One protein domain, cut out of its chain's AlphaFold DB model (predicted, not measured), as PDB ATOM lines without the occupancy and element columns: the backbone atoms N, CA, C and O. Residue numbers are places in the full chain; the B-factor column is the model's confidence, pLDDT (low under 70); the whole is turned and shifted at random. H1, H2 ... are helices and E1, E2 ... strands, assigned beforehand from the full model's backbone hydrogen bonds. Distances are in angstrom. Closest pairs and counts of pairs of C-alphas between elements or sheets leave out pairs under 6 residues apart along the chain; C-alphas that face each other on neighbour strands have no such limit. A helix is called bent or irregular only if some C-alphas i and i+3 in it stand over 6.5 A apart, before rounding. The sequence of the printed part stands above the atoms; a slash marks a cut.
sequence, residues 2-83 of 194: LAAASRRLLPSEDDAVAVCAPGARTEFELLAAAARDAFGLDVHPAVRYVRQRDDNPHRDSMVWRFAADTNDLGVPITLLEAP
ATOM      1  N   LEU A   2      16.890  -6.228  42.703       90.44
ATOM      2  CA  LEU A   2      17.539  -6.272  44.013       90.44
ATOM      3  C   LEU A   2      18.320  -7.583  44.099       90.44
ATOM      4  O   LEU A   2      17.789  -8.626  43.725       90.44
ATOM      5  N   ALA A   3      19.569  -7.537  44.543       91.38
ATOM      6  CA  ALA A   3      20.431  -8.712  44.573       91.38
ATOM      7  C   ALA A   3      21.139  -8.824  45.924       91.38
ATOM      8  O   ALA A   3      21.599  -7.820  46.464       91.38
ATOM      9  N   ALA A   4      21.216 -10.046  46.442       89.31
ATOM     10  CA  ALA A   4      21.898 -10.401  47.679       89.31
ATOM     11  C   ALA A   4      22.917 -11.512  47.419       89.31
ATOM     12  O   ALA A   4      22.727 -12.356  46.538       89.31
ATOM     13  N   ALA A   5      23.986 -11.531  48.211       88.81
ATOM     14  CA  ALA A   5      24.919 -12.650  48.221       88.81
ATOM     15  C   ALA A   5      24.293 -13.872  48.915       88.81
ATOM     16  O   ALA A   5      23.612 -13.743  49.933       88.81
ATOM     17  N   SER A   6      24.586 -15.071  48.417       87.25
ATOM     18  CA  SER A   6      24.166 -16.308  49.065       87.25
ATOM     19  C   SER A   6      25.058 -16.610  50.269       87.25
ATOM     20  O   SER A   6      26.208 -17.067  50.175       87.25
ATOM     21  N   ARG A   7      24.554 -16.227  51.444       88.94
ATOM     22  CA  ARG A   7      25.212 -16.438  52.734       88.94
ATOM     23  C   ARG A   7      24.210 -16.436  53.875       88.94
ATOM     24  O   ARG A   7      23.139 -15.831  53.799       88.94
ATOM     25  N   ARG A   8      24.631 -17.035  54.987       87.94
ATOM     26  CA  ARG A   8      23.967 -16.843  56.276       87.94
ATOM     27  C   ARG A   8      24.228 -15.445  56.825       87.94
ATOM     28  O   ARG A   8      25.281 -14.844  56.575       87.94
ATOM     29  N   LEU A   9      23.263 -14.970  57.596       85.75
ATOM     30  CA  LEU A   9      23.422 -13.779  58.414       85.75
ATOM     31  C   LEU A   9      24.401 -14.069  59.560       85.75
ATOM     32  O   LEU A   9      24.481 -15.189  60.071       85.75
ATOM     33  N   LEU A  10      25.207 -13.070  59.891       85.69
ATOM     34  CA  LEU A  10      26.167 -13.086  60.985       85.69
ATOM     35  C   LEU A  10      25.454 -12.701  62.288       85.69
ATOM     36  O   LEU A  10      24.538 -11.887  62.240       85.69
ATOM     37  N   PRO A  11      25.928 -13.159  63.462       81.75
ATOM     38  CA  PRO A  11      25.335 -12.765  64.747       81.75
ATOM     39  C   PRO A  11      25.299 -11.246  64.977       81.75
ATOM     40  O   PRO A  11      24.416 -10.724  65.643       81.75
ATOM     41  N   SER A  12      26.241 -10.501  64.388       77.19
ATOM     42  CA  SER A  12      26.248  -9.034  64.437       77.19
ATOM     43  C   SER A  12      25.081  -8.376  63.686       77.19
ATOM     44  O   SER A  12      24.940  -7.160  63.746       77.19
ATOM     45  N   GLU A  13      24.302  -9.144  62.923       79.50
ATOM     46  CA  GLU A  13      23.147  -8.684  62.145       79.50
ATOM     47  C   GLU A  13      21.811  -9.019  62.846       79.50
ATOM     48  O   GLU A  13      20.759  -8.618  62.351       79.50
ATOM     49  N   ASP A  14      21.832  -9.697  64.004       78.81
ATOM     50  CA  ASP A  14      20.631 -10.205  64.689       78.81
ATOM     51  C   ASP A  14      19.635  -9.094  65.063       78.81
ATOM     52  O   ASP A  14      18.429  -9.269  64.883       78.81
ATOM     53  N   ASP A  15      20.111  -7.926  65.509       75.00
ATOM     54  CA  ASP A  15      19.241  -6.789  65.849       75.00
ATOM     55  C   ASP A  15      18.484  -6.269  64.619       75.00
ATOM     56  O   ASP A  15      17.285  -5.986  64.678       75.00
ATOM     57  N   ALA A  16      19.164  -6.195  63.470       71.31
ATOM     58  CA  ALA A  16      18.540  -5.792  62.213       71.31
ATOM     59  C   ALA A  16      17.519  -6.840  61.742       71.31
ATOM     60  O   ALA A  16      16.446  -6.482  61.258       71.31
ATOM     61  N   VAL A  17      17.812  -8.130  61.927       82.12
ATOM     62  CA  VAL A  17      16.885  -9.228  61.616       82.12
ATOM     63  C   VAL A  17      15.645  -9.172  62.497       82.12
ATOM     64  O   VAL A  17      14.532  -9.277  61.987       82.12
ATOM     65  N   ALA A  18      15.814  -8.974  63.804       81.81
ATOM     66  CA  ALA A  18      14.711  -8.920  64.757       81.81
ATOM     67  C   ALA A  18      13.721  -7.784  64.453       81.81
ATOM     68  O   ALA A  18      12.525  -7.937  64.695       81.81
ATOM     69  N   VAL A  19      14.205  -6.667  63.903       77.75
ATOM     70  CA  VAL A  19      13.369  -5.517  63.537       77.75
ATOM     71  C   VAL A  19      12.774  -5.667  62.136       77.75
ATOM     72  O   VAL A  19      11.578  -5.458  61.953       77.75
ATOM     73  N   CYS A  20      13.590  -6.024  61.141       72.88
ATOM     74  CA  CYS A  20      13.199  -5.931  59.733       72.88
ATOM     75  C   CYS A  20      12.596  -7.227  59.175       72.88
ATOM     76  O   CYS A  20      11.752  -7.181  58.282       72.88
ATOM     77  N   ALA A  21      13.045  -8.389  59.652       84.31
ATOM     78  CA  ALA A  21      12.629  -9.682  59.111       84.31
ATOM     79  C   ALA A  21      12.797 -10.820  60.134       84.31
ATOM     80  O   ALA A  21      13.692 -11.659  59.977       84.31
ATOM     81  N   PRO A  22      11.943 -10.890  61.177       84.12
ATOM     82  CA  PRO A  22      12.047 -11.929  62.195       84.12
ATOM     83  C   PRO A  22      12.093 -13.333  61.580       84.12
ATOM     84  O   PRO A  22      11.175 -13.752  60.874       84.12
ATOM     85  N   GLY A  23      13.169 -14.069  61.864       83.44
ATOM     86  CA  GLY A  23      13.369 -15.439  61.387       83.44
ATOM     87  C   GLY A  23      14.094 -15.582  60.046       83.44
ATOM     88  O   GLY A  23      14.314 -16.722  59.633       83.44
ATOM     89  N   ALA A  24      14.500 -14.483  59.396       86.88
ATOM     90  CA  ALA A  24      15.386 -14.544  58.235       86.88
ATOM     91  C   ALA A  24      16.734 -15.176  58.617       86.88
ATOM     92  O   ALA A  24      17.333 -14.844  59.639       86.88
ATOM     93  N   ARG A  25      17.208 -16.114  57.795       87.00
ATOM     94  CA  ARG A  25      18.458 -16.860  58.001       87.00
ATOM     95  C   ARG A  25      19.539 -16.472  57.003       87.00
ATOM     96  O   ARG A  25      20.724 -16.668  57.283       87.00
ATOM     97  N   THR A  26      19.138 -15.962  55.841       88.38
ATOM     98  CA  THR A  26      20.039 -15.566  54.757       88.38
ATOM     99  C   THR A  26      19.862 -14.099  54.391       88.38
ATOM    100  O   THR A  26      18.824 -13.492  54.661       88.38
ATOM    101  N   GLU A  27      20.881 -13.531  53.744       88.75
ATOM    102  CA  GLU A  27      20.808 -12.167  53.210       88.75
ATOM    103  C   GLU A  27      19.662 -12.023  52.196       88.75
ATOM    104  O   GLU A  27      18.967 -11.010  52.191       88.75
ATOM    105  N   PHE A  28      19.393 -13.064  51.399       89.75
ATOM    106  CA  PHE A  28      18.263 -13.079  50.474       89.75
ATOM    107  C   PHE A  28      16.906 -13.053  51.188       89.75
ATOM    108  O   PHE A  28      16.018 -12.314  50.772       89.75
ATOM    109  N   GLU A  29      16.729 -13.818  52.270       87.81
ATOM    110  CA  GLU A  29      15.481 -13.806  53.050       87.81
ATOM    111  C   GLU A  29      15.238 -12.437  53.701       87.81
ATOM    112  O   GLU A  29      14.112 -11.934  53.676       87.81
ATOM    113  N   LEU A  30      16.297 -11.805  54.219       88.31
ATOM    114  CA  LEU A  30      16.236 -10.444  54.752       88.31
ATOM    115  C   LEU A  30      15.878  -9.428  53.652       88.31
ATOM    116  O   LEU A  30      14.985  -8.604  53.847       88.31
ATOM    117  N   LEU A  31      16.517  -9.521  52.479       89.44
ATOM    118  CA  LEU A  31      16.226  -8.671  51.322       89.44
ATOM    119  C   LEU A  31      14.781  -8.844  50.839       89.44
ATOM    120  O   LEU A  31      14.107  -7.854  50.568       89.44
ATOM    121  N   ALA A  32      14.294 -10.081  50.733       89.31
ATOM    122  CA  ALA A  32      12.937 -10.375  50.284       89.31
ATOM    123  C   ALA A  32      11.884  -9.841  51.264       89.31
ATOM    124  O   ALA A  32      10.876  -9.281  50.835       89.31
ATOM    125  N   ALA A  33      12.126  -9.964  52.571       88.06
ATOM    126  CA  ALA A  33      11.254  -9.397  53.592       88.06
ATOM    127  C   ALA A  33      11.230  -7.860  53.544       88.06
ATOM    128  O   ALA A  33      10.147  -7.277  53.561       88.06
ATOM    129  N   ALA A  34      12.396  -7.218  53.407       87.06
ATOM    130  CA  ALA A  34      12.491  -5.768  53.255       87.06
ATOM    131  C   ALA A  34      11.821  -5.280  51.960       87.06
ATOM    132  O   ALA A  34      11.109  -4.282  51.968       87.06
ATOM    133  N   ALA A  35      11.997  -6.000  50.850       89.31
ATOM    134  CA  ALA A  35      11.375  -5.663  49.574       89.31
ATOM    135  C   ALA A  35       9.848  -5.821  49.616       89.31
ATOM    136  O   ALA A  35       9.136  -5.005  49.034       89.31
ATOM    137  N   ARG A  36       9.332  -6.830  50.332       89.25
ATOM    138  CA  ARG A  36       7.893  -6.978  50.587       89.25
ATOM    139  C   ARG A  36       7.325  -5.768  51.319       89.25
ATOM    140  O   ARG A  36       6.288  -5.271  50.904       89.25
ATOM    141  N   ASP A  37       7.990  -5.320  52.377       87.75
ATOM    142  CA  ASP A  37       7.543  -4.169  53.169       87.75
ATOM    143  C   ASP A  37       7.642  -2.853  52.379       87.75
ATOM    144  O   ASP A  37       6.696  -2.076  52.331       87.75
ATOM    145  N   ALA A  38       8.762  -2.637  51.682       88.88
ATOM    146  CA  ALA A  38       9.029  -1.389  50.972       88.88
ATOM    147  C   ALA A  38       8.261  -1.230  49.648       88.88
ATOM    148  O   ALA A  38       8.029  -0.099  49.221       88.88
ATOM    149  N   PHE A  39       7.919  -2.332  48.967       91.31
ATOM    150  CA  PHE A  39       7.337  -2.301  47.615       91.31
ATOM    151  C   PHE A  39       6.001  -3.040  47.491       91.31
ATOM    152  O   PHE A  39       5.507  -3.199  46.374       91.31
ATOM    153  N   GLY A  40       5.439  -3.545  48.592       90.56
ATOM    154  CA  GLY A  40       4.181  -4.290  48.561       90.56
ATOM    155  C   GLY A  40       4.264  -5.585  47.746       90.56
ATOM    156  O   GLY A  40       3.302  -5.957  47.080       90.56
ATOM    157  N   LEU A  41       5.424  -6.261  47.732       86.88
ATOM    158  CA  LEU A  41       5.594  -7.487  46.937       86.88
ATOM    159  C   LEU A  41       4.719  -8.624  47.472       86.88
ATOM    160  O   LEU A  41       4.933  -9.103  48.588       86.88
ATOM    161  N   ASP A  42       3.819  -9.148  46.639       76.62
ATOM    162  CA  ASP A  42       3.115 -10.387  46.961       76.62
ATOM    163  C   ASP A  42       4.014 -11.611  46.715       76.62
ATOM    164  O   ASP A  42       4.128 -12.138  45.608       76.62
ATOM    165  N   VAL A  43       4.696 -12.057  47.770       66.62
ATOM    166  CA  VAL A  43       5.621 -13.203  47.753       66.62
ATOM    167  C   VAL A  43       4.919 -14.578  47.743       66.62
ATOM    168  O   VAL A  43       5.578 -15.602  47.939       66.62
ATOM    169  N   HIS A  44       3.599 -14.648  47.516       59.81
ATOM    170  CA  HIS A  44       2.868 -15.916  47.334       59.81
ATOM    171  C   HIS A  44       3.247 -16.628  46.000       59.81
ATOM    172  O   HIS A  44       3.923 -16.046  45.153       59.81
ATOM    173  N   PRO A  45       2.869 -17.907  45.757       48.56
ATOM    174  CA  PRO A  45       3.484 -18.790  44.751       48.56
ATOM    175  C   PRO A  45       3.266 -18.395  43.277       48.56
ATOM    176  O   PRO A  45       3.661 -19.149  42.392       48.56
ATOM    177  N   ALA A  46       2.677 -17.229  42.993       48.34
ATOM    178  CA  ALA A  46       2.621 -16.640  41.655       48.34
ATOM    179  C   ALA A  46       3.996 -16.147  41.154       48.34
ATOM    180  O   ALA A  46       4.161 -15.869  39.965       48.34
ATOM    181  N   VAL A  47       5.001 -16.078  42.035       59.59
ATOM    182  CA  VAL A  47       6.384 -15.762  41.666       59.59
ATOM    183  C   VAL A  47       6.945 -16.857  40.757       59.59
ATOM    184  O   VAL A  47       7.115 -18.006  41.168       59.59
ATOM    185  N   ARG A  48       7.319 -16.504  39.519       58.28
ATOM    186  CA  ARG A  48       8.181 -17.380  38.712       58.28
ATOM    187  C   ARG A  48       9.555 -17.397  39.359       58.28
ATOM    188  O   ARG A  48      10.287 -16.410  39.244       58.28
ATOM    189  N   TYR A  49       9.893 -18.504  40.018       63.94
ATOM    190  CA  TYR A  49      11.209 -18.688  40.606       63.94
ATOM    191  C   TYR A  49      12.013 -19.815  39.965       63.94
ATOM    192  O   TYR A  49      11.487 -20.871  39.625       63.94
ATOM    193  N   VAL A  50      13.315 -19.573  39.825       65.31
ATOM    194  CA  VAL A  50      14.327 -20.615  39.614       65.31
ATOM    195  C   VAL A  50      15.105 -20.718  40.918       65.31
ATOM    196  O   VAL A  50      15.521 -19.692  41.454       65.31
ATOM    197  N   ARG A  51      15.240 -21.930  41.463       69.00
ATOM    198  CA  ARG A  51      15.923 -22.188  42.735       69.00
ATOM    199  C   ARG A  51      16.867 -23.366  42.592       69.00
ATOM    200  O   ARG A  51      16.425 -24.444  42.199       69.00
ATOM    201  N   GLN A  52      18.105 -23.183  43.029       68.50
ATOM    202  CA  GLN A  52      19.045 -24.267  43.265       68.50
ATOM    203  C   GLN A  52      19.368 -24.337  44.767       68.50
ATOM    204  O   GLN A  52      20.024 -23.453  45.300       68.50
ATOM    205  N   ARG A  53      18.789 -25.369  45.399       67.88
ATOM    206  CA  ARG A  53      19.090 -26.022  46.689       67.88
ATOM    207  C   ARG A  53      20.464 -26.673  46.865       67.88
ATOM    208  O   ARG A  53      20.645 -27.677  46.181       67.88
ATOM    209  N   ASP A  54      21.327 -26.269  47.786       63.44
ATOM    210  CA  ASP A  54      22.469 -27.098  48.213       63.44
ATOM    211  C   ASP A  54      22.603 -27.158  49.750       63.44
ATOM    212  O   ASP A  54      22.047 -26.335  50.477       63.44
ATOM    213  N   ASP A  55      23.330 -28.154  50.266       72.12
ATOM    214  CA  ASP A  55      23.661 -28.237  51.695       72.12
ATOM    215  C   ASP A  55      24.665 -27.139  52.093       72.12
ATOM    216  O   ASP A  55      24.708 -26.721  53.256       72.12
ATOM    217  N   ASN A  56      25.453 -26.639  51.128       74.19
ATOM    218  CA  ASN A  56      26.311 -25.469  51.290       74.19
ATOM    219  C   ASN A  56      25.560 -24.176  50.888       74.19
ATOM    220  O   ASN A  56      25.383 -23.932  49.694       74.19
ATOM    221  N   PRO A  57      25.229 -23.276  51.841       73.31
ATOM    222  CA  PRO A  57      24.520 -22.027  51.561       73.31
ATOM    223  C   PRO A  57      25.268 -21.065  50.639       73.31
ATOM    224  O   PRO A  57      24.701 -20.057  50.268       73.31
ATOM    225  N   HIS A  58      26.541 -21.295  50.315       77.94
ATOM    226  CA  HIS A  58      27.264 -20.482  49.337       77.94
ATOM    227  C   HIS A  58      27.026 -20.928  47.889       77.94
ATOM    228  O   HIS A  58      27.429 -20.218  46.971       77.94
ATOM    229  N   ARG A  59      26.389 -22.085  47.673       81.19
ATOM    230  CA  ARG A  59      26.001 -22.607  46.349       81.19
ATOM    231  C   ARG A  59      24.564 -22.261  45.977       81.19
ATOM    232  O   ARG A  59      24.179 -22.464  44.824       81.19
ATOM    233  N   ASP A  60      23.787 -21.766  46.937       81.44
ATOM    234  CA  ASP A  60      22.382 -21.458  46.734       81.44
ATOM    235  C   ASP A  60      22.235 -20.313  45.719       81.44
ATOM    236  O   ASP A  60      22.998 -19.345  45.683       81.44
ATOM    237  N   SER A  61      21.245 -20.449  44.841       84.44
ATOM    238  CA  SER A  61      20.842 -19.372  43.941       84.44
ATOM    239  C   SER A  61      19.332 -19.360  43.776       84.44
ATOM    240  O   SER A  61      18.677 -20.406  43.673       84.44
ATOM    241  N   MET A  62      18.766 -18.159  43.774       86.25
ATOM    242  CA  MET A  62      17.328 -17.930  43.693       86.25
ATOM    243  C   MET A  62      17.068 -16.716  42.810       86.25
ATOM    244  O   MET A  62      17.729 -15.695  42.934       86.25
ATOM    245  N   VAL A  63      16.096 -16.814  41.906       89.00
ATOM    246  CA  VAL A  63      15.654 -15.683  41.077       89.00
ATOM    247  C   VAL A  63      14.153 -15.583  41.207       89.00
ATOM    248  O   VAL A  63      13.467 -16.501  40.775       89.00
ATOM    249  N   TRP A  64      13.637 -14.508  41.791       90.50
ATOM    250  CA  TRP A  64      12.203 -14.254  41.945       90.50
ATOM    251  C   TRP A  64      11.791 -13.105  41.042       90.50
ATOM    252  O   TRP A  64      12.356 -12.020  41.148       90.50
ATOM    253  N   ARG A  65      10.817 -13.332  40.159       90.75
ATOM    254  CA  ARG A  65      10.287 -12.304  39.254       90.75
ATOM    255  C   ARG A  65       8.847 -11.954  39.614       90.75
ATOM    256  O   ARG A  65       7.993 -12.839  39.651       90.75
ATOM    257  N   PHE A  66       8.610 -10.664  39.809       89.56
ATOM    258  CA  PHE A  66       7.327 -10.042  40.111       89.56
ATOM    259  C   PHE A  66       6.902  -9.187  38.919       89.56
ATOM    260  O   PHE A  66       7.714  -8.438  38.362       89.56
ATOM    261  N   ALA A  67       5.646  -9.323  38.506       89.25
ATOM    262  CA  ALA A  67       5.092  -8.513  37.431       89.25
ATOM    263  C   ALA A  67       4.758  -7.101  37.941       89.25
ATOM    264  O   ALA A  67       4.706  -6.847  39.144       89.25
ATOM    265  N   ALA A  68       4.578  -6.162  37.014       91.12
ATOM    266  CA  ALA A  68       4.316  -4.762  37.344       91.12
ATOM    267  C   ALA A  68       3.011  -4.560  38.133       91.12
ATOM    268  O   ALA A  68       2.931  -3.663  38.958       91.12
ATOM    269  N   ASP A  69       2.012  -5.406  37.899       89.88
ATOM    270  CA  ASP A  69       0.693  -5.379  38.533       89.88
ATOM    271  C   ASP A  69       0.641  -6.090  39.895       89.88
ATOM    272  O   ASP A  69      -0.411  -6.120  40.528       89.88
ATOM    273  N   THR A  70       1.763  -6.645  40.366       88.94
ATOM    274  CA  THR A  70       1.846  -7.383  41.640       88.94
ATOM    275  C   THR A  70       2.614  -6.627  42.727       88.94
ATOM    276  O   THR A  70       3.123  -7.257  43.655       88.94
ATOM    277  N   ASN A  71       2.810  -5.315  42.570       91.44
ATOM    278  CA  ASN A  71       3.540  -4.479  43.523       91.44
ATOM    279  C   ASN A  71       3.142  -2.998  43.431       91.44
ATOM    280  O   ASN A  71       2.612  -2.551  42.413       91.44
ATOM    281  N   ASP A  72       3.466  -2.230  44.470       93.00
ATOM    282  CA  ASP A  72       3.046  -0.831  44.615       93.00
ATOM    283  C   ASP A  72       3.778   0.136  43.668       93.00
ATOM    284  O   ASP A  72       3.333   1.265  43.462       93.00
ATOM    285  N   LEU A  73       4.900  -0.285  43.070       92.12
ATOM    286  CA  LEU A  73       5.693   0.560  42.172       92.12
ATOM    287  C   LEU A  73       5.200   0.540  40.720       92.12
ATOM    288  O   LEU A  73       5.644   1.367  39.924       92.12
ATOM    289  N   GLY A  74       4.332  -0.402  40.341       92.81
ATOM    290  CA  GLY A  74       3.840  -0.499  38.964       92.81
ATOM    291  C   GLY A  74       4.924  -0.867  37.939       92.81
ATOM    292  O   GLY A  74       4.765  -0.585  36.751       92.81
ATOM    293  N   VAL A  75       6.040  -1.468  38.373       93.50
ATOM    294  CA  VAL A  75       7.162  -1.879  37.507       93.50
ATOM    295  C   VAL A  75       7.581  -3.323  37.790       93.50
ATOM    296  O   VAL A  75       7.407  -3.795  38.914       93.50
ATOM    297  N   PRO A  76       8.144  -4.065  36.815       92.19
ATOM    298  CA  PRO A  76       8.653  -5.409  37.074       92.19
ATOM    299  C   PRO A  76       9.811  -5.387  38.077       92.19
ATOM    300  O   PRO A  76      10.762  -4.613  37.930       92.19
ATOM    301  N   ILE A  77       9.769  -6.277  39.068       92.12
ATOM    302  CA  ILE A  77      10.809  -6.394  40.096       92.12
ATOM    303  C   ILE A  77      11.406  -7.795  40.033       92.12
ATOM    304  O   ILE A  77      10.693  -8.794  40.000       92.12
ATOM    305  N   THR A  78      12.735  -7.868  40.038       92.94
ATOM    306  CA  THR A  78      13.459  -9.135  40.173       92.94
ATOM    307  C   THR A  78      14.305  -9.100  41.434       92.94
ATOM    308  O   THR A  78      15.091  -8.161  41.597       92.94
ATOM    309  N   LEU A  79      14.158 -10.114  42.288       93.19
ATOM    310  CA  LEU A  79      15.061 -10.397  43.404       93.19
ATOM    311  C   LEU A  79      16.005 -11.533  43.011       93.19
ATOM    312  O   LEU A  79      15.550 -12.522  42.430       93.19
ATOM    313  N   LEU A  80      17.290 -11.409  43.328       92.62
ATOM    314  CA  LEU A  80      18.290 -12.437  43.053       92.62
ATOM    315  C   LEU A  80      19.112 -12.773  44.295       92.62
ATOM    316  O   LEU A  80      19.541 -11.888  45.030       92.62
ATOM    317  N   GLU A  81      19.373 -14.058  44.476       92.38
ATOM    318  CA  GLU A  81      20.408 -14.592  45.348       92.38
ATOM    319  C   GLU A  81      21.547 -15.109  44.472       92.38
ATOM    320  O   GLU A  81      21.339 -15.999  43.641       92.38
ATOM    321  N   ALA A  82      22.729 -14.518  44.638       92.25
ATOM    322  CA  ALA A  82      23.914 -14.856  43.870       92.25
ATOM    323  C   ALA A  82      24.807 -15.845  44.638       92.25
ATOM    324  O   ALA A  82      25.225 -15.531  45.758       92.25
ATOM    325  N   PRO A  83      25.151 -17.001  44.049       91.88
ATOM    326  CA  PRO A  83      26.060 -17.950  44.672       91.88
ATOM    327  C   PRO A  83      27.493 -17.408  44.669       91.88
ATOM    328  O   PRO A  83      27.858 -16.533  43.880       91.88
TER     329      PRO A  83
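This is residues 2 to 83 of the 194 residues of an uncharacterized protein of Mycobacterium tuberculosis (UniProt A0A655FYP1). A small sheet of four strands has one helix, H2, lying along its strands over the E1 and E4 side of one face, while its other face is bare of named helices. A second, irregular helix, H1, packs on H2 away from the sheet. The printed part has 82 residues with two named helices and four named strands, in the order E1, H1, H2, E2, E3, E4; the sheet runs E1, E4, E3, E2 and is mixed, and the class is mixed, helices and strands. The whole is compact, with a radius of gyration of the C-alphas of 12.8 A and spans of 36 by 28 by 18 A.

E1 is residues 2 to 5, beginning at C-alpha 2 (17.539, -6.272, 44.013). H1 is residues 11 to 20, 14.8 A long; it is irregular, with C-alphas 12 and 15 7.5 A apart. H2, residues 27 to 39, is 17.6 A long and begins at C-alpha 27 (20.808, -12.167, 53.210). E2 is residues 48 to 52, 13.6 A long. E3 is residues 61 to 66, 16.9 A long. E4 is residues 77 to 82, 16.0 A long, ending at C-alpha 82 (23.914, -14.856, 43.870).

E1 and E2 are the edge strands of the sheet. E1 and E4 are parallel at 11 degrees, with N 2 and O 78 2.9 A apart, within hydrogen-bond range. E4 and E3 form a hairpin, antiparallel at 178 degrees, with N 64 and O 79 at 2.8 A. E3 and E2 form another hairpin, antiparallel at 176 degrees, with N 52 and O 61 at 2.9 A. E2, E3 and E4 make a meander, each strand the antiparallel neighbour of the one before. E1, H1 and H2, and E2 make a split strand-helix-strand unit, two strands running the same way with E4 and E3 between them; its crossover is right-handed. H2 is on the sheet at a height of 8.9 A, over E1 and E4, making two layers, a helix on one face of a sheet. It runs along the strands, at 7 degrees to E1 on the local plane; the closest C-alphas of E1 and H2 are those of Ala 4 and Phe 28, 5.3 A apart. H1 is not on the sheet. It touches H2, at residues 30 to 34 of H2 alone, at a shallow tilt of 22 degrees, the same way; their closest C-alphas are those of Cys 20 and Ala 34, 6.5 A apart. H1 is apart from E2, E3 and E4. In H2 every O i to N i+4 pair is within hydrogen-bond range; in H1 4 of 6 are.

The two C-alphas farthest apart are those of Pro 11 and Asp 69, at 36.7 A. The printed part has no cut. The link from E1 to H1 is tight, the other links are short, and no link is long. The mean pLDDT of the printed part is 82.8; residues 43 to 54 are under 70.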